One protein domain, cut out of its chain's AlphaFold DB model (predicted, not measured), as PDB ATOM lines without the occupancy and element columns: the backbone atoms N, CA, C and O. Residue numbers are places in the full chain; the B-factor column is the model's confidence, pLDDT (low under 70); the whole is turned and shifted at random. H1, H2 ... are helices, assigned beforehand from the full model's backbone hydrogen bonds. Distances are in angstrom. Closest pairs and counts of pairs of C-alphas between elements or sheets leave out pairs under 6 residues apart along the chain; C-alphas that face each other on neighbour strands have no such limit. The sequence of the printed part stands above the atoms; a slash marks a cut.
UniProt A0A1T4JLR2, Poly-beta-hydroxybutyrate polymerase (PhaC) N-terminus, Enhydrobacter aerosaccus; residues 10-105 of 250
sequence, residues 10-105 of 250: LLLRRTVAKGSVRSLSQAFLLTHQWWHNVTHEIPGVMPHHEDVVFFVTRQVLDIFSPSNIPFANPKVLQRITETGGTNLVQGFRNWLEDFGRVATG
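What this domain is: This is residues 10 to 105 of the 250 residues of the protein "Poly-beta-hydroxybutyrate polymerase (PhaC) N-terminus" of Enhydrobacter aerosaccus (UniProt A0A1T4JLR2). A long helix, H1, and a second one, H2, make a helical hairpin shaped like a narrow V; H3 follows H2 back beside the first half of H1, and after H3 a tight link turns a corner into H4, whose residues 89 to 103 stick out as a free arm. The whole is flat and open, with few contacts between the helices. The printed part has 96 residues with four named helices, in the order H1, H2, H3, H4, and no named strand; the class is all helix. It is extended, with a radius of gyration of the C-alphas of 19.7 A, and spans 55 by 49 by 10 A.

Where its parts are: H1, residues 10 to 39, begins at C-alpha 10 (10.500, -2.580, -21.765) and is 43.9 A long from first to last C-alpha. H2, residues 47 to 63, measures 24.8 A. H3, residues 74 to 82, measures 12.2 A. H4, residues 86 to 103, measures 25.7 A and ends at C-alpha 103 (39.481, 28.619, -28.814).

How they stand to each other: H1 touches H2 with residues 32 to 39 alone; the closest C-alphas, of Thr 39 and Phe 54, are 5.8 A apart. This hairpin has a shallow tilt of 18 degrees, opposite ways. H1 and H3 are close but not clearly touching, the closest C-alphas being those of Val 21 and Pro 74, 6.8 A apart. H3 and H4 touch only at the corner, where the closest C-alphas, of Ile 80 and Asn 87, are 6.6 A apart; at 72 degrees they are only just about perpendicular. H4 is apart from H1 and H2, and H2 is apart from H3. In H1, H2, H3 and H4 every O i to N i+4 pair is within hydrogen-bond range.

The domain as a whole: The two C-alphas farthest apart, of Leu 10 and Gly 44, are 56.2 A apart. The printed part has no cut. The link from H3 to H4 is tight, and the other two links are short. Residues 43 to 49 and 89 to 105 stand free. The mean pLDDT of the printed part is 75.0; residues 10 to 21, 39 to 41, 43, 66 to 67 and 70 to 72 are under 70.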
ATOM      1  N   LEU A  10      10.074  -3.464 -20.665       44.03
ATOM      2  CA  LEU A  10      10.500  -2.580 -21.765       44.03
ATOM      3  C   LEU A  10       9.328  -1.989 -22.566       44.03
ATOM      4  O   LEU A  10       9.400  -0.845 -23.014       44.03
ATOM      5  N   LEU A  11       8.234  -2.743 -22.722       43.97
ATOM      6  CA  LEU A  11       7.029  -2.274 -23.413       43.97
ATOM      7  C   LEU A  11       6.277  -1.228 -22.582       43.97
ATOM      8  O   LEU A  11       5.907  -0.194 -23.127       43.97
ATOM      9  N   LEU A  12       6.140  -1.429 -21.264       42.22
ATOM     10  CA  LEU A  12       5.497  -0.444 -20.384       42.22
ATOM     11  C   LEU A  12       6.250   0.897 -20.365       42.22
ATOM     12  O   LEU A  12       5.626   1.949 -20.479       42.22
ATOM     13  N   ARG A  13       7.590   0.874 -20.293       42.12
ATOM     14  CA  ARG A  13       8.408   2.102 -20.322       42.12
ATOM     15  C   ARG A  13       8.271   2.873 -21.640       42.12
ATOM     16  O   ARG A  13       8.213   4.099 -21.612       42.12
ATOM     17  N   ARG A  14       8.160   2.180 -22.782       43.66
ATOM     18  CA  ARG A  14       7.941   2.815 -24.097       43.66
ATOM     19  C   ARG A  14       6.561   3.467 -24.221       43.66
ATOM     20  O   ARG A  14       6.458   4.531 -24.826       43.66
ATOM     21  N   THR A  15       5.517   2.863 -23.658       48.50
ATOM     22  CA  THR A  15       4.150   3.407 -23.725       48.50
ATOM     23  C   THR A  15       3.970   4.607 -22.794       48.50
ATOM     24  O   THR A  15       3.384   5.607 -23.198       48.50
ATOM     25  N   VAL A  16       4.541   4.553 -21.585       50.25
ATOM     26  CA  VAL A  16       4.481   5.656 -20.609       50.25
ATOM     27  C   VAL A  16       5.283   6.871 -21.083       50.25
ATOM     28  O   VAL A  16       4.772   7.985 -21.024       50.25
ATOM     29  N   ALA A  17       6.485   6.673 -21.644       51.56
ATOM     30  CA  ALA A  17       7.296   7.765 -22.193       51.56
ATOM     31  C   ALA A  17       6.654   8.439 -23.424       51.56
ATOM     32  O   ALA A  17       6.779   9.645 -23.614       51.56
ATOM     33  N   LYS A  18       5.925   7.682 -24.259       53.75
ATOM     34  CA  LYS A  18       5.137   8.256 -25.366       53.75
ATOM     35  C   LYS A  18       3.902   9.014 -24.871       53.75
ATOM     36  O   LYS A  18       3.530  10.014 -25.479       53.75
ATOM     37  N   GLY A  19       3.280   8.554 -23.784       59.84
ATOM     38  CA  GLY A  19       2.156   9.235 -23.141       59.84
ATOM     39  C   GLY A  19       2.554  10.578 -22.528       59.84
ATOM     40  O   GLY A  19       1.883  11.574 -22.773       59.84
ATOM     41  N   SER A  20       3.679  10.636 -21.810       63.03
ATOM     42  CA  SER A  20       4.148  11.861 -21.147       63.03
ATOM     43  C   SER A  20       4.569  12.960 -22.127       63.03
ATOM     44  O   SER A  20       4.182  14.113 -21.950       63.03
ATOM     45  N   VAL A  21       5.290  12.617 -23.200       67.38
ATOM     46  CA  VAL A  21       5.688  13.584 -24.242       67.38
ATOM     47  C   VAL A  21       4.472  14.138 -24.989       67.38
ATOM     48  O   VAL A  21       4.416  15.326 -25.301       67.38
ATOM     49  N   ARG A  22       3.460  13.297 -25.237       71.56
ATOM     50  CA  ARG A  22       2.206  13.732 -25.862       71.56
ATOM     51  C   ARG A  22       1.438  14.709 -24.971       71.56
ATOM     52  O   ARG A  22       0.965  15.718 -25.482       71.56
ATOM     53  N   SER A  23       1.369  14.457 -23.664       73.25
ATOM     54  CA  SER A  23       0.736  15.376 -22.709       73.25
ATOM     55  C   SER A  23       1.475  16.714 -22.608       73.25
ATOM     56  O   SER A  23       0.831  17.756 -22.575       73.25
ATOM     57  N   LEU A  24       2.813  16.706 -22.631       71.81
ATOM     58  CA  LEU A  24       3.636  17.925 -22.671       71.81
ATOM     59  C   LEU A  24       3.406  18.734 -23.954       71.81
ATOM     60  O   LEU A  24       3.230  19.948 -23.898       71.81
ATOM     61  N   SER A  25       3.353  18.064 -25.105       74.00
ATOM     62  CA  SER A  25       3.047  18.706 -26.386       74.00
ATOM     63  C   SER A  25       1.635  19.298 -26.406       74.00
ATOM     64  O   SER A  25       1.456  20.422 -26.866       74.00
ATOM     65  N   GLN A  26       0.641  18.590 -25.864       76.56
ATOM     66  CA  GLN A  26      -0.727  19.102 -25.762       76.56
ATOM     67  C   GLN A  26      -0.832  20.287 -24.794       76.56
ATOM     68  O   GLN A  26      -1.467  21.280 -25.134       76.56
ATOM     69  N   ALA A  27      -0.177  20.228 -23.633       76.06
ATOM     70  CA  ALA A  27      -0.138  21.337 -22.680       76.06
ATOM     71  C   ALA A  27       0.521  22.589 -23.282       76.06
ATOM     72  O   ALA A  27       0.030  23.701 -23.093       76.06
ATOM     73  N   PHE A  28       1.586  22.408 -24.068       75.12
ATOM     74  CA  PHE A  28       2.224  23.494 -24.806       75.12
ATOM     75  C   PHE A  28       1.290  24.118 -25.851       75.12
ATOM     76  O   PHE A  28       1.134  25.335 -25.877       75.12
ATOM     77  N   LEU A  29       0.608  23.304 -26.666       78.88
ATOM     78  CA  LEU A  29      -0.343  23.802 -27.671       78.88
ATOM     79  C   LEU A  29      -1.519  24.555 -27.034       78.88
ATOM     80  O   LEU A  29      -1.915  25.604 -27.532       78.88
ATOM     81  N   LEU A  30      -2.034  24.064 -25.905       80.56
ATOM     82  CA  LEU A  30      -3.083  24.742 -25.141       80.56
ATOM     83  C   LEU A  30      -2.597  26.076 -24.561       80.56
ATOM     84  O   LEU A  30      -3.338  27.053 -24.578       80.56
ATOM     85  N   THR A  31      -1.344  26.139 -24.108       75.00
ATOM     86  CA  THR A  31      -0.721  27.381 -23.624       75.00
ATOM     87  C   THR A  31      -0.554  28.386 -24.764       75.00
ATOM     88  O   THR A  31      -0.891  29.556 -24.609       75.00
ATOM     89  N   HIS A  32      -0.113  27.930 -25.938       75.19
ATOM     90  CA  HIS A  32       0.005  28.764 -27.134       75.19
ATOM     91  C   HIS A  32      -1.359  29.292 -27.600       75.19
ATOM     92  O   HIS A  32      -1.480  30.454 -27.978       75.19
ATOM     93  N   GLN A  33      -2.403  28.463 -27.544       77.62
ATOM     94  CA  GLN A  33      -3.759  28.868 -27.907       77.62
ATOM     95  C   GLN A  33      -4.378  29.827 -26.882       77.62
ATOM     96  O   GLN A  33      -5.085  30.758 -27.260       77.62
ATOM     97  N   TRP A  34      -4.070  29.656 -25.597       75.44
ATOM     98  CA  TRP A  34      -4.473  30.598 -24.557       75.44
ATOM     99  C   TRP A  34      -3.818  31.972 -24.758       75.44
ATOM    100  O   TRP A  34      -4.520  32.977 -24.798       75.44
ATOM    101  N   TRP A  35      -2.501  32.019 -24.982       70.62
ATOM    102  CA  TRP A  35      -1.792  33.274 -25.254       70.62
ATOM    103  C   TRP A  35      -2.241  33.944 -26.552       70.62
ATOM    104  O   TRP A  35      -2.380  35.163 -26.578       70.62
ATOM    105  N   HIS A  36      -2.533  33.168 -27.598       70.75
ATOM    106  CA  HIS A  36      -3.139  33.677 -28.829       70.75
ATOM    107  C   HIS A  36      -4.465  34.398 -28.546       70.75
ATOM    108  O   HIS A  36      -4.681  35.501 -29.028       70.75
ATOM    109  N   ASN A  37      -5.334  33.817 -27.717       74.38
ATOM    110  CA  ASN A  37      -6.636  34.413 -27.411       74.38
ATOM    111  C   ASN A  37      -6.547  35.633 -26.481       74.38
ATOM    112  O   ASN A  37      -7.417  36.490 -26.529       74.38
ATOM    113  N   VAL A  38      -5.523  35.713 -25.626       75.19
ATOM    114  CA  VAL A  38      -5.320  36.840 -24.693       75.19
ATOM    115  C   VAL A  38      -4.617  38.025 -25.361       75.19
ATOM    116  O   VAL A  38      -4.741  39.156 -24.900       75.19
ATOM    117  N   THR A  39      -3.870  37.775 -26.436       69.44
ATOM    118  CA  THR A  39      -3.152  38.819 -27.181       69.44
ATOM    119  C   THR A  39      -3.953  39.397 -28.344       69.44
ATOM    120  O   THR A  39      -3.492  40.367 -28.937       69.44
ATOM    121  N   HIS A  40      -5.148  38.859 -28.618       65.19
ATOM    122  CA  HIS A  40      -6.062  39.356 -29.641       65.19
ATOM    123  C   HIS A  40      -7.243  40.144 -29.055       65.19
ATOM    124  O   HIS A  40      -7.737  39.819 -27.978       65.19
ATOM    125  N   GLU A  41      -7.700  41.167 -29.784       65.50
ATOM    126  CA  GLU A  41      -8.846  42.033 -29.448       65.50
ATOM    127  C   GLU A  41      -8.685  42.822 -28.133       65.50
ATOM    128  O   GLU A  41      -9.651  43.066 -27.404       65.50
ATOM    129  N   ILE A  42      -7.460  43.262 -27.817       70.62
ATOM    130  CA  ILE A  42      -7.188  44.055 -26.610       70.62
ATOM    131  C   ILE A  42      -7.834  45.447 -26.755       70.62
ATOM    132  O   ILE A  42      -7.417  46.234 -27.614       70.62
ATOM    133  N   PRO A  43      -8.813  45.818 -25.904       65.56
ATOM    134  CA  PRO A  43      -9.495  47.101 -26.026       65.56
ATOM    135  C   PRO A  43      -8.519  48.278 -25.893       65.56
ATOM    136  O   PRO A  43      -7.813  48.403 -24.894       65.56
ATOM    137  N   GLY A  44      -8.503  49.167 -26.890       70.00
ATOM    138  CA  GLY A  44      -7.696  50.395 -26.877       70.00
ATOM    139  C   GLY A  44      -6.281  50.272 -27.456       70.00
ATOM    140  O   GLY A  44      -5.537  51.252 -27.418       70.00
ATOM    141  N   VAL A  45      -5.901  49.119 -28.016       77.69
ATOM    142  CA  VAL A  45      -4.609  48.920 -28.692       77.69
ATOM    143  C   VAL A  45      -4.766  49.103 -30.208       77.69
ATOM    144  O   VAL A  45      -5.752  48.675 -30.799       77.69
ATOM    145  N   MET A  46      -3.805  49.775 -30.854       75.88
ATOM    146  CA  MET A  46      -3.770  49.852 -32.320       75.88
ATOM    147  C   MET A  46      -3.402  48.484 -32.920       75.88
ATOM    148  O   MET A  46      -2.472  47.860 -32.403       75.88
ATOM    149  N   PRO A  47      -3.996  48.070 -34.057       74.12
ATOM    150  CA  PRO A  47      -3.768  46.748 -34.656       74.12
ATOM    151  C   PRO A  47      -2.286  46.373 -34.843       74.12
ATOM    152  O   PRO A  47      -1.882  45.251 -34.576       74.12
ATOM    153  N   HIS A  48      -1.432  47.336 -35.208       76.00
ATOM    154  CA  HIS A  48       0.006  47.097 -35.362       76.00
ATOM    155  C   HIS A  48       0.708  46.682 -34.055       76.00
ATOM    156  O   HIS A  48       1.606  45.844 -34.066       76.00
ATOM    157  N   HIS A  49       0.326  47.269 -32.920       76.75
ATOM    158  CA  HIS A  49       0.916  46.914 -31.628       76.75
ATOM    159  C   HIS A  49       0.408  45.558 -31.129       76.75
ATOM    160  O   HIS A  49       1.158  44.842 -30.472       76.75
ATOM    161  N   GLU A  50      -0.825  45.192 -31.481       77.25
ATOM    162  CA  GLU A  50      -1.385  43.859 -31.241       77.25
ATOM    163  C   GLU A  50      -0.558  42.783 -31.966       77.25
ATOM    164  O   GLU A  50      -0.074  41.847 -31.328       77.25
ATOM    165  N   ASP A  51      -0.263  42.992 -33.255       77.69
ATOM    166  CA  ASP A  51       0.573  42.087 -34.058       77.69
ATOM    167  C   ASP A  51       1.993  41.930 -33.491       77.69
ATOM    168  O   ASP A  51       2.553  40.829 -33.469       77.69
ATOM    169  N   VAL A  52       2.595  43.025 -33.016       80.88
ATOM    170  CA  VAL A  52       3.943  43.004 -32.422       80.88
ATOM    171  C   VAL A  52       3.948  42.233 -31.102       80.88
ATOM    172  O   VAL A  52       4.832  41.401 -30.889       80.88
ATOM    173  N   VAL A  53       2.969  42.472 -30.224       81.38
ATOM    174  CA  VAL A  53       2.843  41.742 -28.952       81.38
ATOM    175  C   VAL A  53       2.613  40.258 -29.215       81.38
ATOM    176  O   VAL A  53       3.294  39.423 -28.621       81.38
ATOM    177  N   PHE A  54       1.724  39.922 -30.151       78.19
ATOM    178  CA  PHE A  54       1.498  38.547 -30.576       78.19
ATOM    179  C   PHE A  54       2.785  37.885 -31.089       78.19
ATOM    180  O   PHE A  54       3.141  36.787 -30.650       78.19
ATOM    181  N   PHE A  55       3.525  38.562 -31.973       80.69
ATOM    182  CA  PHE A  55       4.782  38.056 -32.518       80.69
ATOM    183  C   PHE A  55       5.816  37.791 -31.418       80.69
ATOM    184  O   PHE A  55       6.374  36.695 -31.354       80.69
ATOM    185  N   VAL A  56       6.048  38.756 -30.525       82.25
ATOM    186  CA  VAL A  56       7.024  38.624 -29.433       82.25
ATOM    187  C   VAL A  56       6.619  37.515 -28.464       82.25
ATOM    188  O   VAL A  56       7.449  36.670 -28.128       82.25
ATOM    189  N   THR A  57       5.348  37.460 -28.061       80.19
ATOM    190  CA  THR A  57       4.838  36.405 -27.174       80.19
ATOM    191  C   THR A  57       5.008  35.027 -27.809       80.19
ATOM    192  O   THR A  57       5.467  34.099 -27.141       80.19
ATOM    193  N   ARG A  58       4.737  34.890 -29.111       77.75
ATOM    194  CA  ARG A  58       4.986  33.645 -29.845       77.75
ATOM    195  C   ARG A  58       6.466  33.261 -29.853       77.75
ATOM    196  O   ARG A  58       6.778  32.113 -29.560       77.75
ATOM    197  N   GLN A  59       7.375  34.204 -30.110       81.94
ATOM    198  CA  GLN A  59       8.818  33.930 -30.074       81.94
ATOM    199  C   GLN A  59       9.284  33.459 -28.686       81.94
ATOM    200  O   GLN A  59      10.054  32.506 -28.586       81.94
ATOM    201  N   VAL A  60       8.787  34.075 -27.608       81.19
ATOM    202  CA  VAL A  60       9.108  33.659 -26.232       81.19
ATOM    203  C   VAL A  60       8.578  32.255 -25.943       81.19
ATOM    204  O   VAL A  60       9.296  31.433 -25.377       81.19
ATOM    205  N   LEU A  61       7.346  31.948 -26.353       76.50
ATOM    206  CA  LEU A  61       6.767  30.616 -26.176       76.50
ATOM    207  C   LEU A  61       7.524  29.552 -26.975       76.50
ATOM    208  O   LEU A  61       7.776  28.466 -26.455       76.50
ATOM    209  N   ASP A  62       7.943  29.869 -28.198       76.38
ATOM    210  CA  ASP A  62       8.697  28.954 -29.052       76.38
ATOM    211  C   ASP A  62      10.058  28.578 -28.444       76.38
ATOM    212  O   ASP A  62      10.485  27.433 -28.599       76.38
ATOM    213  N   ILE A  63      10.704  29.462 -27.668       74.69
ATOM    214  CA  ILE A  63      11.930  29.136 -26.910       74.69
ATOM    215  C   ILE A  63      11.674  27.986 -25.927       74.69
ATOM    216  O   ILE A  63      12.466  27.042 -25.862       74.69
ATOM    217  N   PHE A  64      10.544  28.021 -25.218       73.62
ATOM    218  CA  PHE A  64      10.144  26.999 -24.244       73.62
ATOM    219  C   PHE A  64       9.406  25.809 -24.866       73.62
ATOM    220  O   PHE A  64       8.858  24.970 -24.143       73.62
ATOM    221  N   SER A  65       9.400  25.698 -26.196       75.56
ATOM    222  CA  SER A  65       8.804  24.558 -26.878       75.56
ATOM    223  C   SER A  65       9.413  23.241 -26.374       75.56
ATOM    224  O   SER A  65      10.640  23.100 -26.341       75.56
ATOM    225  N   PRO A  66       8.593  22.223 -26.047       68.44
ATOM    226  CA  PRO A  66       9.071  20.898 -25.650       68.44
ATOM    227  C   PRO A  66      10.039  20.270 -26.664       68.44
ATOM    228  O   PRO A  66      10.874  19.446 -26.299       68.44
ATOM    229  N   SER A  67       9.961  20.675 -27.934       68.50
ATOM    230  CA  SER A  67      10.867  20.227 -28.996       68.50
ATOM    231  C   SER A  67      12.312  20.708 -28.814       68.50
ATOM    232  O   SER A  67      13.226  20.021 -29.278       68.50
ATOM    233  N   ASN A  68      12.516  21.833 -28.118       72.50
ATOM    234  CA  ASN A  68      13.828  22.421 -27.831       72.50
ATOM    235  C   ASN A  68      14.480  21.828 -26.578       72.50
ATOM    236  O   ASN A  68      15.674  22.007 -26.361       72.50
ATOM    237  N   ILE A  69      13.714  21.104 -25.757       75.62
ATOM    238  CA  ILE A  69      14.228  20.421 -24.571       75.62
ATOM    239  C   ILE A  69      14.633  19.001 -24.994       75.62
ATOM    240  O   ILE A  69      13.758  18.188 -25.311       75.62
ATOM    241  N   PRO A  70      15.932  18.634 -24.964       68.94
ATOM    242  CA  PRO A  70      16.401  17.324 -25.434       68.94
ATOM    243  C   PRO A  70      15.687  16.137 -24.773       68.94
ATOM    244  O   PRO A  70      15.457  15.110 -25.406       68.94
ATOM    245  N   PHE A  71      15.284  16.299 -23.509       69.38
ATOM    246  CA  PHE A  71      14.584  15.284 -22.718       69.38
ATOM    247  C   PHE A  71      13.077  15.190 -22.991       69.38
ATOM    248  O   PHE A  71      12.462  14.198 -22.607       69.38
ATOM    249  N   ALA A  72      12.477  16.185 -23.648       68.25
ATOM    250  CA  ALA A  72      11.069  16.170 -24.048       68.25
ATOM    251  C   ALA A  72      10.890  15.907 -25.553       68.25
ATOM    252  O   ALA A  72       9.771  15.667 -26.007       68.25
ATOM    253  N   ASN A  73      11.981  15.871 -26.326       76.50
ATOM    254  CA  ASN A  73      11.938  15.579 -27.750       76.50
ATOM    255  C   ASN A  73      11.877  14.055 -28.009       76.50
ATOM    256  O   ASN A  73      12.846  13.330 -27.748       76.50
ATOM    257  N   PRO A  74      10.774  13.531 -28.581       75.44
ATOM    258  CA  PRO A  74      10.588  12.094 -28.765       75.44
ATOM    259  C   PRO A  74      11.599  11.485 -29.744       75.44
ATOM    260  O   PRO A  74      11.964  10.321 -29.585       75.44
ATOM    261  N   LYS A  75      12.089  12.261 -30.724       77.06
ATOM    262  CA  LYS A  75      13.111  11.800 -31.677       77.06
ATOM    263  C   LYS A  75      14.464  11.612 -30.988       77.06
ATOM    264  O   LYS A  75      15.151  10.630 -31.255       77.06
ATOM    265  N   VAL A  76      14.822  12.513 -30.070       78.81
ATOM    266  CA  VAL A  76      16.069  12.429 -29.290       78.81
ATOM    267  C   VAL A  76      16.022  11.232 -28.344       78.81
ATOM    268  O   VAL A  76      16.941  10.415 -28.352       78.81
ATOM    269  N   LEU A  77      14.925  11.067 -27.599       78.56
ATOM    270  CA  LEU A  77      14.727   9.915 -26.712       78.56
ATOM    271  C   LEU A  77      14.766   8.588 -27.477       78.56
ATOM    272  O   LEU A  77      15.424   7.641 -27.044       78.56
ATOM    273  N   GLN A  78      14.107   8.521 -28.635       80.44
ATOM    274  CA  GLN A  78      14.156   7.348 -29.500       80.44
ATOM    275  C   GLN A  78      15.595   7.050 -29.934       80.44
ATOM    276  O   GLN A  78      16.059   5.922 -29.758       80.44
ATOM    277  N   ARG A  79      16.333   8.060 -30.407       79.19
ATOM    278  CA  ARG A  79      17.716   7.880 -30.853       79.19
ATOM    279  C   ARG A  79      18.639   7.425 -29.724       79.19
ATOM    280  O   ARG A  79      19.415   6.503 -29.939       79.19
ATOM    281  N   ILE A  80      18.496   7.980 -28.515       83.38
ATOM    282  CA  ILE A  80      19.234   7.533 -27.320       83.38
ATOM    283  C   ILE A  80      18.975   6.048 -27.056       83.38
ATOM    284  O   ILE A  80      19.918   5.303 -26.793       83.38
ATOM    285  N   THR A  81      17.719   5.596 -27.154       82.31
ATOM    286  CA  THR A  81      17.393   4.175 -26.947       82.31
ATOM    287  C   THR A  81      17.924   3.264 -28.052       82.31
ATOM    288  O   THR A  81      18.315   2.140 -27.759       82.31
ATOM    289  N   GLU A  82      17.957   3.728 -29.302       85.88
ATOM    290  CA  GLU A  82      18.476   2.968 -30.446       85.88
ATOM    291  C   GLU A  82      20.001   2.850 -30.419       85.88
ATOM    292  O   GLU A  82      20.538   1.785 -30.704       85.88
ATOM    293  N   THR A  83      20.704   3.926 -30.059       79.19
ATOM    294  CA  THR A  83      22.174   3.960 -30.016       79.19
ATOM    295  C   THR A  83      22.748   3.611 -28.643       79.19
ATOM    296  O   THR A  83      23.954   3.746 -28.444       79.19
ATOM    297  N   GLY A  84      21.911   3.256 -27.662       83.44
ATOM    298  CA  GLY A  84      22.337   3.020 -26.276       83.44
ATOM    299  C   GLY A  84      23.051   4.217 -25.629       83.44
ATOM    300  O   GLY A  84      23.937   4.021 -24.809       83.44
ATOM    301  N   GLY A  85      22.722   5.449 -26.036       81.62
ATOM    302  CA  GLY A  85      23.393   6.675 -25.573       81.62
ATOM    303  C   GLY A  85      24.713   7.033 -26.277       81.62
ATOM    304  O   GLY A  85      25.269   8.094 -26.002       81.62
ATOM    305  N   THR A  86      25.193   6.224 -27.229       84.44
ATOM    306  CA  THR A  86      26.430   6.507 -27.994       84.44
ATOM    307  C   THR A  86      26.364   7.839 -28.755       84.44
ATOM    308  O   THR A  86      27.364   8.539 -28.874       84.44
ATOM    309  N   ASN A  87      25.171   8.240 -29.211       84.00
ATOM    310  CA  ASN A  87      24.932   9.531 -29.859       84.00
ATOM    311  C   ASN A  87      25.269  10.741 -28.967       84.00
ATOM    312  O   ASN A  87      25.760  11.743 -29.478       84.00
ATOM    313  N   LEU A  88      25.029  10.656 -27.654       85.12
ATOM    314  CA  LEU A  88      25.338  11.730 -26.706       85.12
ATOM    315  C   LEU A  88      26.844  11.845 -26.482       85.12
ATOM    316  O   LEU A  88      27.380  12.948 -26.482       85.12
ATOM    317  N   VAL A  89      27.529  10.707 -26.347       87.69
ATOM    318  CA  VAL A  89      28.991  10.664 -26.200       87.69
ATOM    319  C   VAL A  89      29.667  11.226 -27.449       87.69
ATOM    320  O   VAL A  89      30.566  12.056 -27.344       87.69
ATOM    321  N   GLN A  90      29.205  10.823 -28.635       86.88
ATOM    322  CA  GLN A  90      29.728  11.337 -29.897       86.88
ATOM    323  C   GLN A  90      29.438  12.834 -30.066       86.88
ATOM    324  O   GLN A  90      30.337  13.580 -30.437       86.88
ATOM    325  N   GLY A  91      28.226  13.289 -29.730       86.69
ATOM    326  CA  GLY A  91      27.877  14.710 -29.747       86.69
ATOM    327  C   GLY A  91      28.738  15.543 -28.795       86.69
ATOM    328  O   GLY A  91      29.222  16.599 -29.184       86.69
ATOM    329  N   PHE A  92      29.000  15.046 -27.582       89.19
ATOM    330  CA  PHE A  92      29.887  15.707 -26.623       89.19
ATOM    331  C   PHE A  92      31.340  15.743 -27.107       89.19
ATOM    332  O   PHE A  92      32.017  16.754 -26.940       89.19
ATOM    333  N   ARG A  93      31.817  14.673 -27.757       89.50
ATOM    334  CA  ARG A  93      33.154  14.647 -28.363       89.50
ATOM    335  C   ARG A  93      33.286  15.677 -29.483       89.50
ATOM    336  O   ARG A  93      34.275  16.398 -29.508       89.50
ATOM    337  N   ASN A  94      32.290  15.755 -30.364       89.25
ATOM    338  CA  ASN A  94      32.256  16.756 -31.430       89.25
ATOM    339  C   ASN A  94      32.234  18.172 -30.834       89.25
ATOM    340  O   ASN A  94      33.025  19.011 -31.234       89.25
ATOM    341  N   TRP A  95      31.411  18.404 -29.806       89.06
ATOM    342  CA  TRP A  95      31.354  19.692 -29.112       89.06
ATOM    343  C   TRP A  95      32.694  20.090 -28.474       89.06
ATOM    344  O   TRP A  95      33.103  21.240 -28.593       89.06
ATOM    345  N   LEU A  96      33.399  19.153 -27.828       91.19
ATOM    346  CA  LEU A  96      34.735  19.405 -27.276       91.19
ATOM    347  C   LEU A  96      35.761  19.736 -28.367       91.19
ATOM    348  O   LEU A  96      36.596  20.617 -28.169       91.19
ATOM    349  N   GLU A  97      35.708  19.038 -29.502       88.00
ATOM    350  CA  GLU A  97      36.585  19.310 -30.642       88.00
ATOM    351  C   GLU A  97      36.311  20.696 -31.242       88.00
ATOM    352  O   GLU A  97      37.247  21.472 -31.443       88.00
ATOM    353  N   ASP A  98      35.040  21.039 -31.454       87.75
ATOM    354  CA  ASP A  98      34.627  22.343 -31.973       87.75
ATOM    355  C   ASP A  98      35.005  23.473 -31.007       87.75
ATOM    356  O   ASP A  98      35.544  24.497 -31.427       87.75
ATOM    357  N   PHE A  99      34.803  23.275 -29.700       89.75
ATOM    358  CA  PHE A  99      35.206  24.240 -28.677       89.75
ATOM    359  C   PHE A  99      36.721  24.473 -28.684       89.75
ATOM    360  O   PHE A  99      37.169  25.620 -28.658       89.75
ATOM    361  N   GLY A 100      37.512  23.398 -28.767       89.19
ATOM    362  CA  GLY A 100      38.966  23.485 -28.876       89.19
ATOM    363  C   GLY A 100      39.406  24.279 -30.107       89.19
ATOM    364  O   GLY A 100      40.240  25.173 -29.987       89.19
ATOM    365  N   ARG A 101      38.800  24.016 -31.273       85.62
ATOM    366  CA  ARG A 101      39.113  24.716 -32.530       85.62
ATOM    367  C   ARG A 101      38.749  26.193 -32.492       85.62
ATOM    368  O   ARG A 101      39.565  27.019 -32.891       85.62
ATOM    369  N   VAL A 102      37.569  26.536 -31.973       86.75
ATOM    370  CA  VAL A 102      37.155  27.939 -31.799       86.75
ATOM    371  C   VAL A 102      38.122  28.667 -30.864       86.75
ATOM    372  O   VAL A 102      38.548  29.775 -31.180       86.75
ATOM    373  N   ALA A 103      38.530  28.035 -29.759       87.75
ATOM    374  CA  ALA A 103      39.481  28.619 -28.814       87.75
ATOM    375  C   ALA A 103      40.876  28.854 -29.425       87.75
ATOM    376  O   ALA A 103      41.549  29.812 -29.054       87.75
ATOM    377  N   THR A 104      41.308  28.014 -30.371       85.88
ATOM    378  CA  THR A 104      42.593  28.163 -31.075       85.88
ATOM    379  C   THR A 104      42.497  28.944 -32.388       85.88
ATOM    380  O   THR A 104      43.506  29.096 -33.070       85.88
ATOM    381  N   GLY A 105      41.307  29.422 -32.773       82.25
ATOM    382  CA  GLY A 105      41.076  30.102 -34.054       82.25
ATOM    383  C   GLY A 105      41.203  29.193 -35.284       82.25
ATOM    384  O   GLY A 105      41.380  29.685 -36.396       82.25
TER     385      GLY A 105